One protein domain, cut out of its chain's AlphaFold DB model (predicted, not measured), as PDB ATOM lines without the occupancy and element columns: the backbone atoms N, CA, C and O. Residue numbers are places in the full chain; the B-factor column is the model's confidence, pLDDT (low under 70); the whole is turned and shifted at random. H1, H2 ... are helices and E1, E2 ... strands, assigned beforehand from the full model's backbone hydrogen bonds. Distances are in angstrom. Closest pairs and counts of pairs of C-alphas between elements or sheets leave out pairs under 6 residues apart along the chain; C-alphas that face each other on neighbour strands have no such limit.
ATOM      1  N   ASP A   3     -42.967  75.977   1.966       95.19
ATOM      2  CA  ASP A   3     -42.648  74.709   1.321       95.19
ATOM      3  C   ASP A   3     -41.913  75.005   0.014       95.19
ATOM      4  O   ASP A   3     -42.479  75.620  -0.893       95.19
ATOM      5  N   VAL A   4     -40.641  74.623  -0.045       96.56
ATOM      6  CA  VAL A   4     -39.731  74.885  -1.160       96.56
ATOM      7  C   VAL A   4     -39.431  73.570  -1.863       96.56
ATOM      8  O   VAL A   4     -38.886  72.646  -1.264       96.56
ATOM      9  N   HIS A   5     -39.770  73.510  -3.144       95.81
ATOM     10  CA  HIS A   5     -39.509  72.396  -4.043       95.81
ATOM     11  C   HIS A   5     -38.367  72.777  -4.975       95.81
ATOM     12  O   HIS A   5     -38.475  73.745  -5.733       95.81
ATOM     13  N   LEU A   6     -37.270  72.033  -4.889       94.56
ATOM     14  CA  LEU A   6     -36.092  72.194  -5.730       94.56
ATOM     15  C   LEU A   6     -36.026  71.034  -6.707       94.56
ATOM     16  O   LEU A   6     -35.947  69.881  -6.293       94.56
ATOM     17  N   ARG A   7     -36.036  71.356  -7.997       93.06
ATOM     18  CA  ARG A   7     -35.863  70.389  -9.076       93.06
ATOM     19  C   ARG A   7     -34.425  70.448  -9.557       93.06
ATOM     20  O   ARG A   7     -33.969  71.526  -9.943       93.06
ATOM     21  N   TYR A   8     -33.725  69.321  -9.517       91.75
ATOM     22  CA  TYR A   8     -32.315  69.228  -9.899       91.75
ATOM     23  C   TYR A   8     -32.053  67.995 -10.779       91.75
ATOM     24  O   TYR A   8     -32.810  67.030 -10.719       91.75
ATOM     25  N   SER A   9     -30.993  68.035 -11.586       90.25
ATOM     26  CA  SER A   9     -30.461  66.899 -12.353       90.25
ATOM     27  C   SER A   9     -28.950  66.913 -12.190       90.25
ATOM     28  O   SER A   9     -28.293  67.900 -12.521       90.25
ATOM     29  N   GLY A  10     -28.379  65.844 -11.636       85.69
ATOM     30  CA  GLY A  10     -26.944  65.804 -11.349       85.69
ATOM     31  C   GLY A  10     -26.504  66.948 -10.426       85.69
ATOM     32  O   GLY A  10     -26.946  67.027  -9.282       85.69
ATOM     33  N   SER A  11     -25.616  67.822 -10.914       85.62
ATOM     34  CA  SER A  11     -25.136  69.013 -10.191       85.62
ATOM     35  C   SER A  11     -25.992  70.264 -10.393       85.62
ATOM     36  O   SER A  11     -25.769  71.264  -9.708       85.62
ATOM     37  N   ASP A  12     -26.946  70.225 -11.323       88.69
ATOM     38  CA  ASP A  12     -27.572  71.424 -11.863       88.69
ATOM     39  C   ASP A  12     -28.979  71.611 -11.296       88.69
ATOM     40  O   ASP A  12     -29.801  70.694 -11.236       88.69
ATOM     41  N   LEU A  13     -29.268  72.839 -10.863       90.25
ATOM     42  CA  LEU A  13     -30.574  73.221 -10.341       90.25
ATOM     43  C   LEU A  13     -31.454  73.727 -11.491       90.25
ATOM     44  O   LEU A  13     -31.226  74.810 -12.024       90.25
ATOM     45  N   HIS A  14     -32.497  72.975 -11.835       89.38
ATOM     46  CA  HIS A  14     -33.414  73.312 -12.930       89.38
ATOM     47  C   HIS A  14     -34.459  74.347 -12.532       89.38
ATOM     48  O   HIS A  14     -34.913  75.136 -13.360       89.38
ATOM     49  N   GLY A  15     -34.896  74.334 -11.274       90.38
ATOM     50  CA  GLY A  15     -35.909  75.279 -10.839       90.38
ATOM     51  C   GLY A  15     -36.259  75.180  -9.369       90.38
ATOM     52  O   GLY A  15     -36.110  74.140  -8.732       90.38
ATOM     53  N   VAL A  16     -36.776  76.291  -8.854       94.19
ATOM     54  CA  VAL A  16     -37.234  76.420  -7.475       94.19
ATOM     55  C   VAL A  16     -38.669  76.919  -7.489       94.19
ATOM     56  O   VAL A  16     -38.976  77.928  -8.122       94.19
ATOM     57  N   ALA A  17     -39.547  76.218  -6.782       94.62
ATOM     58  CA  ALA A  17     -40.910  76.656  -6.525       94.62
ATOM     59  C   ALA A  17     -41.122  76.739  -5.016       94.62
ATOM     60  O   ALA A  17     -40.892  75.770  -4.300       94.62
ATOM     61  N   ALA A  18     -41.568  77.890  -4.525       95.88
ATOM     62  CA  ALA A  18     -41.881  78.081  -3.117       95.88
ATOM     63  C   ALA A  18     -43.354  78.445  -2.962       95.88
ATOM     64  O   ALA A  18     -43.885  79.266  -3.709       95.88
ATOM     65  N   LYS A  19     -44.011  77.846  -1.972       95.75
ATOM     66  CA  LYS A  19     -45.391  78.167  -1.605       95.75
ATOM     67  C   LYS A  19     -45.514  78.341  -0.101       95.75
ATOM     68  O   LYS A  19     -44.880  77.629   0.678       95.75
ATOM     69  N   VAL A  20     -46.346  79.289   0.311       94.38
ATOM     70  CA  VAL A  20     -46.741  79.418   1.714       94.38
ATOM     71  C   VAL A  20     -47.882  78.442   1.953       94.38
ATOM     72  O   VAL A  20     -48.887  78.472   1.247       94.38
ATOM     73  N   VAL A  21     -47.703  77.556   2.923       92.50
ATOM     74  CA  VAL A  21     -48.694  76.555   3.316       92.50
ATOM     75  C   VAL A  21     -48.962  76.646   4.807       92.50
ATOM     76  O   VAL A  21     -48.087  77.037   5.596       92.50
ATOM     77  N   ASP A  22     -50.164  76.242   5.198       90.06
ATOM     78  CA  ASP A  22     -50.493  76.064   6.603       90.06
ATOM     79  C   ASP A  22     -49.615  74.980   7.233       90.06
ATOM     80  O   ASP A  22     -49.143  74.052   6.570       90.06
ATOM     81  N   MET A  23     -49.338  75.140   8.528       88.19
ATOM     82  CA  MET A  23     -48.508  74.195   9.268       88.19
ATOM     83  C   MET A  23     -49.244  72.847   9.373       88.19
ATOM     84  O   MET A  23     -50.343  72.820   9.931       88.19
ATOM     85  N   PRO A  24     -48.664  71.728   8.902       89.75
ATOM     86  CA  PRO A  24     -49.291  70.417   9.053       89.75
ATOM     87  C   PRO A  24     -49.478  70.051  10.531       89.75
ATOM     88  O   PRO A  24     -48.560  70.233  11.332       89.75
ATOM     89  N   HIS A  25     -50.632  69.479  10.889       87.88
ATOM     90  CA  HIS A  25     -50.960  69.136  12.282       87.88
ATOM     91  C   HIS A  25     -49.917  68.223  12.938       87.88
ATOM     92  O   HIS A  25     -49.511  68.470  14.070       87.88
ATOM     93  N   HIS A  26     -49.397  67.251  12.189       90.00
ATOM     94  CA  HIS A  26     -48.390  66.312  12.677       90.00
ATOM     95  C   HIS A  26     -47.109  66.995  13.199       90.00
ATOM     96  O   HIS A  26     -46.557  66.595  14.218       90.00
ATOM     97  N   TYR A  27     -46.662  68.082  12.557       85.88
ATOM     98  CA  TYR A  27     -45.480  68.833  13.007       85.88
ATOM     99  C   TYR A  27     -45.723  69.517  14.352       85.88
ATOM    100  O   TYR A  27     -44.826  69.593  15.189       85.88
ATOM    101  N   VAL A  28     -46.944  70.007  14.558       87.62
ATOM    102  CA  VAL A  28     -47.352  70.680  15.790       87.62
ATOM    103  C   VAL A  28     -47.454  69.694  16.958       87.62
ATOM    104  O   VAL A  28     -47.239  70.083  18.104       87.62
ATOM    105  N   GLU A  29     -47.790  68.434  16.678       88.44
ATOM    106  CA  GLU A  29     -47.861  67.359  17.674       88.44
ATOM    107  C   GLU A  29     -46.472  66.874  18.102       88.44
ATOM    108  O   GLU A  29     -46.238  66.674  19.291       88.44
ATOM    109  N   ILE A  30     -45.543  66.726  17.152       91.06
ATOM    110  CA  ILE A  30     -44.176  66.260  17.437       91.06
ATOM    111  C   ILE A  30     -43.330  67.358  18.092       91.06
ATOM    112  O   ILE A  30     -42.506  67.072  18.961       91.06
ATOM    113  N   HIS A  31     -43.520  68.616  17.687       86.31
ATOM    114  CA  HIS A  31     -42.709  69.741  18.146       86.31
ATOM    115  C   HIS A  31     -43.564  70.768  18.907       86.31
ATOM    116  O   HIS A  31     -44.047  71.741  18.317       86.31
ATOM    117  N   PRO A  32     -43.725  70.608  20.235       83.00
ATOM    118  CA  PRO A  32     -44.575  71.486  21.042       83.00
ATOM    119  C   PRO A  32     -44.086  72.945  21.065       83.00
ATOM    120  O   PRO A  32     -44.889  73.869  21.230       83.00
ATOM    121  N   ASP A  33     -42.792  73.173  20.836       86.38
ATOM    122  CA  ASP A  33     -42.183  74.507  20.827       86.38
ATOM    123  C   ASP A  33     -42.612  75.359  19.633       86.38
ATOM    124  O   ASP A  33     -42.644  76.586  19.746       86.38
ATOM    125  N   ILE A  34     -43.038  74.735  18.526       86.50
ATOM    126  CA  ILE A  34     -43.559  75.450  17.353       86.50
ATOM    127  C   ILE A  34     -44.731  76.337  17.768       86.50
ATOM    128  O   ILE A  34     -44.844  77.467  17.289       86.50
ATOM    129  N   ARG A  35     -45.580  75.873  18.698       83.69
ATOM    130  CA  ARG A  35     -46.726  76.679  19.124       83.69
ATOM    131  C   ARG A  35     -46.311  77.967  19.810       83.69
ATOM    132  O   ARG A  35     -46.852  79.026  19.499       83.69
ATOM    133  N   LYS A  36     -45.331  77.864  20.705       84.56
ATOM    134  CA  LYS A  36     -44.783  79.007  21.433       84.56
ATOM    135  C   LYS A  36     -44.045  79.942  20.481       84.56
ATOM    136  O   LYS A  36     -44.305  81.132  20.459       84.56
ATOM    137  N   GLN A  37     -43.183  79.413  19.621       83.44
ATOM    138  CA  GLN A  37     -42.358  80.248  18.753       83.44
ATOM    139  C   GLN A  37     -43.180  80.968  17.673       83.44
ATOM    140  O   GLN A  37     -42.961  82.151  17.407       83.44
ATOM    141  N   PHE A  38     -44.167  80.293  17.076       84.50
ATOM    142  CA  PHE A  38     -44.913  80.827  15.934       84.50
ATOM    143  C   PHE A  38     -46.171  81.605  16.345       84.50
ATOM    144  O   PHE A  38     -46.353  82.732  15.883       84.50
ATOM    145  N   TRP A  39     -47.002  81.080  17.257       85.25
ATOM    146  CA  TRP A  39     -48.316  81.671  17.578       85.25
ATOM    147  C   TRP A  39     -48.348  82.569  18.826       85.25
ATOM    148  O   TRP A  39     -49.295  83.337  18.966       85.25
ATOM    149  N   ASP A  40     -47.335  82.554  19.700       87.69
ATOM    150  CA  ASP A  40     -47.308  83.439  20.882       87.69
ATOM    151  C   ASP A  40     -47.005  84.896  20.500       87.69
ATOM    152  O   ASP A  40     -45.895  85.214  20.076       87.69
ATOM    153  N   SER A  41     -47.957  85.811  20.659       87.12
ATOM    154  CA  SER A  41     -47.769  87.225  20.304       87.12
ATOM    155  C   SER A  41     -46.641  87.926  21.076       87.12
ATOM    156  O   SER A  41     -46.108  88.915  20.570       87.12
ATOM    157  N   GLN A  42     -46.261  87.434  22.261       89.38
ATOM    158  CA  GLN A  42     -45.183  88.017  23.068       89.38
ATOM    159  C   GLN A  42     -43.789  87.528  22.661       89.38
ATOM    160  O   GLN A  42     -42.790  88.153  23.012       89.38
ATOM    161  N   HIS A  43     -43.708  86.437  21.896       84.25
ATOM    162  CA  HIS A  43     -42.438  85.857  21.489       84.25
ATOM    163  C   HIS A  43     -41.921  86.489  20.194       84.25
ATOM    164  O   HIS A  43     -42.470  86.267  19.111       84.25
ATOM    165  N   TRP A  44     -40.832  87.247  20.318       83.94
ATOM    166  CA  TRP A  44     -40.087  87.838  19.211       83.94
ATOM    167  C   TRP A  44     -38.583  87.630  19.415       83.94
ATOM    168  O   TRP A  44     -38.117  87.711  20.553       83.94
ATOM    169  N   PRO A  45     -37.806  87.411  18.339       86.88
ATOM    170  CA  PRO A  45     -38.207  87.369  16.928       86.88
ATOM    171  C   PRO A  45     -38.931  86.074  16.520       86.88
ATOM    172  O   PRO A  45     -38.744  85.017  17.113       86.88
ATOM    173  N   LYS A  46     -39.761  86.155  15.475       85.06
ATOM    174  CA  LYS A  46     -40.472  84.994  14.924       85.06
ATOM    175  C   LYS A  46     -39.555  84.163  14.033       85.06
ATOM    176  O   LYS A  46     -39.051  84.656  13.027       85.06
ATOM    177  N   HIS A  47     -39.379  82.889  14.371       82.81
ATOM    178  CA  HIS A  47     -38.662  81.938  13.524       82.81
ATOM    179  C   HIS A  47     -39.559  81.462  12.383       82.81
ATOM    180  O   HIS A  47     -40.695  81.063  12.619       82.81
ATOM    181  N   MET A  48     -39.056  81.486  11.147       83.44
ATOM    182  CA  MET A  48     -39.773  80.971   9.982       83.44
ATOM    183  C   MET A  48     -39.431  79.502   9.756       83.44
ATOM    184  O   MET A  48     -38.260  79.142   9.664       83.44
ATOM    185  N   LEU A  49     -40.455  78.657   9.625       88.44
ATOM    186  CA  LEU A  49     -40.263  77.249   9.302       88.44
ATOM    187  C   LEU A  49     -40.286  77.072   7.785       88.44
ATOM    188  O   LEU A  49     -41.281  77.414   7.131       88.44
ATOM    189  N   VAL A  50     -39.184  76.552   7.253       92.25
ATOM    190  CA  VAL A  50     -38.997  76.275   5.830       92.25
ATOM    191  C   VAL A  50     -38.747  74.784   5.663       92.25
ATOM    192  O   VAL A  50     -37.900  74.215   6.347       92.25
ATOM    193  N   ARG A  51     -39.495  74.154   4.762       92.81
ATOM    194  CA  ARG A  51     -39.291  72.765   4.368       92.81
ATOM    195  C   ARG A  51     -38.714  72.735   2.965       92.81
ATOM    196  O   ARG A  51     -39.289  73.324   2.056       92.81
ATOM    197  N   TYR A  52     -37.601  72.031   2.813       94.50
ATOM    198  CA  TYR A  52     -36.954  71.817   1.528       94.50
ATOM    199  C   TYR A  52     -37.235  70.399   1.048       94.50
ATOM    200  O   TYR A  52     -36.938  69.435   1.753       94.50
ATOM    201  N   THR A  53     -37.805  70.294  -0.145       94.25
ATOM    202  CA  THR A  53     -38.015  69.035  -0.855       94.25
ATOM    203  C   THR A  53     -37.145  69.055  -2.100       94.25
ATOM    204  O   THR A  53     -37.225  69.992  -2.895       94.25
ATOM    205  N   TRP A  54     -36.296  68.042  -2.236       93.94
ATOM    206  CA  TRP A  54     -35.403  67.875  -3.375       93.94
ATOM    207  C   TRP A  54     -35.979  66.801  -4.288       93.94
ATOM    208  O   TRP A  54     -36.155  65.660  -3.867       93.94
ATOM    209  N   GLU A  55     -36.292  67.186  -5.517       90.88
ATOM    210  CA  GLU A  55     -36.827  66.307  -6.547       90.88
ATOM    211  C   GLU A  55     -35.791  66.165  -7.658       90.88
ATOM    212  O   GLU A  55     -35.497  67.119  -8.385       90.88
ATOM    213  N   GLU A  56     -35.230  64.965  -7.780       88.69
ATOM    214  CA  GLU A  56     -34.361  64.626  -8.898       88.69
ATOM    215  C   GLU A  56     -35.221  64.432 -10.151       88.69
ATOM    216  O   GLU A  56     -36.100  63.568 -10.195       88.69
ATOM    217  N   GLN A  57     -34.990  65.257 -11.167       82.75
ATOM    218  CA  GLN A  57     -35.602  65.111 -12.479       82.75
ATOM    219  C   GLN A  57     -34.525  64.708 -13.473       82.75
ATOM    220  O   GLN A  57     -33.501  65.372 -13.587       82.75
TER     221      GLN A  57
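This is residues 3 to 57 of the 114 residues of an uncharacterized protein of Davidia involucrata (UniProt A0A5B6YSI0). A twisted ribbon of three strands, E2, E1 and E3, with no helix over either face, makes one end of an elongated domain. Away from the sheet, the backbone loops out through two short helices, H1 and H2, which make the opposite part of the domain, and returns along residues 40 to 49 to E3. The printed part has 55 residues, in the order E1 E2 H1 H2 E3; the sheet runs E2 E1 E3 and is mixed, and the class is mixed, helices and strands. The whole is only just loose, close to extended, with a radius of gyration of the C-alphas of 14.8 A and spans of 44 by 22 by 16 A.

Find C-alpha 3 at (-42.648, 74.709, 1.321); from there E1, residues 3 to 9, runs 19.9 A. E2, residues 12 to 20, runs 24.8 A, and E3, residues 50 to 56, runs 19.3 A to C-alpha 56 at (-34.361, 64.626, -8.898). Look for H1 at residues 25 to 30, 9.0 A long, and H2 at residues 33 to 39, 10.0 A long.

Start at E1, the inner strand. E2 is its antiparallel neighbour at 167 degrees, and the two form a hairpin; N 5 and O 17 are 2.8 A apart, within hydrogen-bond range. E3 is parallel to E1 at 24 degrees, with N 6 and O 53 at 2.9 A, within hydrogen-bond range. Neither helix is on the sheet. H1 and H2 are close but not clearly touching, the closest C-alphas, of Val 28 and Ile 34, 6.3 A apart; they run opposite ways at a steep tilt of 40 degrees. In H1 and H2 every O i to N i+4 pair is within hydrogen-bond range.

The two C-alphas farthest apart, of Gly 10 and Gln 42, are 44.8 A apart. Residues 24 to 33, of which 25 to 30 belong to H1, and residues 39 to 44 stand free. The printed part has no cut and no long link. The mean pLDDT of the printed part is 89.2, and no printed residue is under 70.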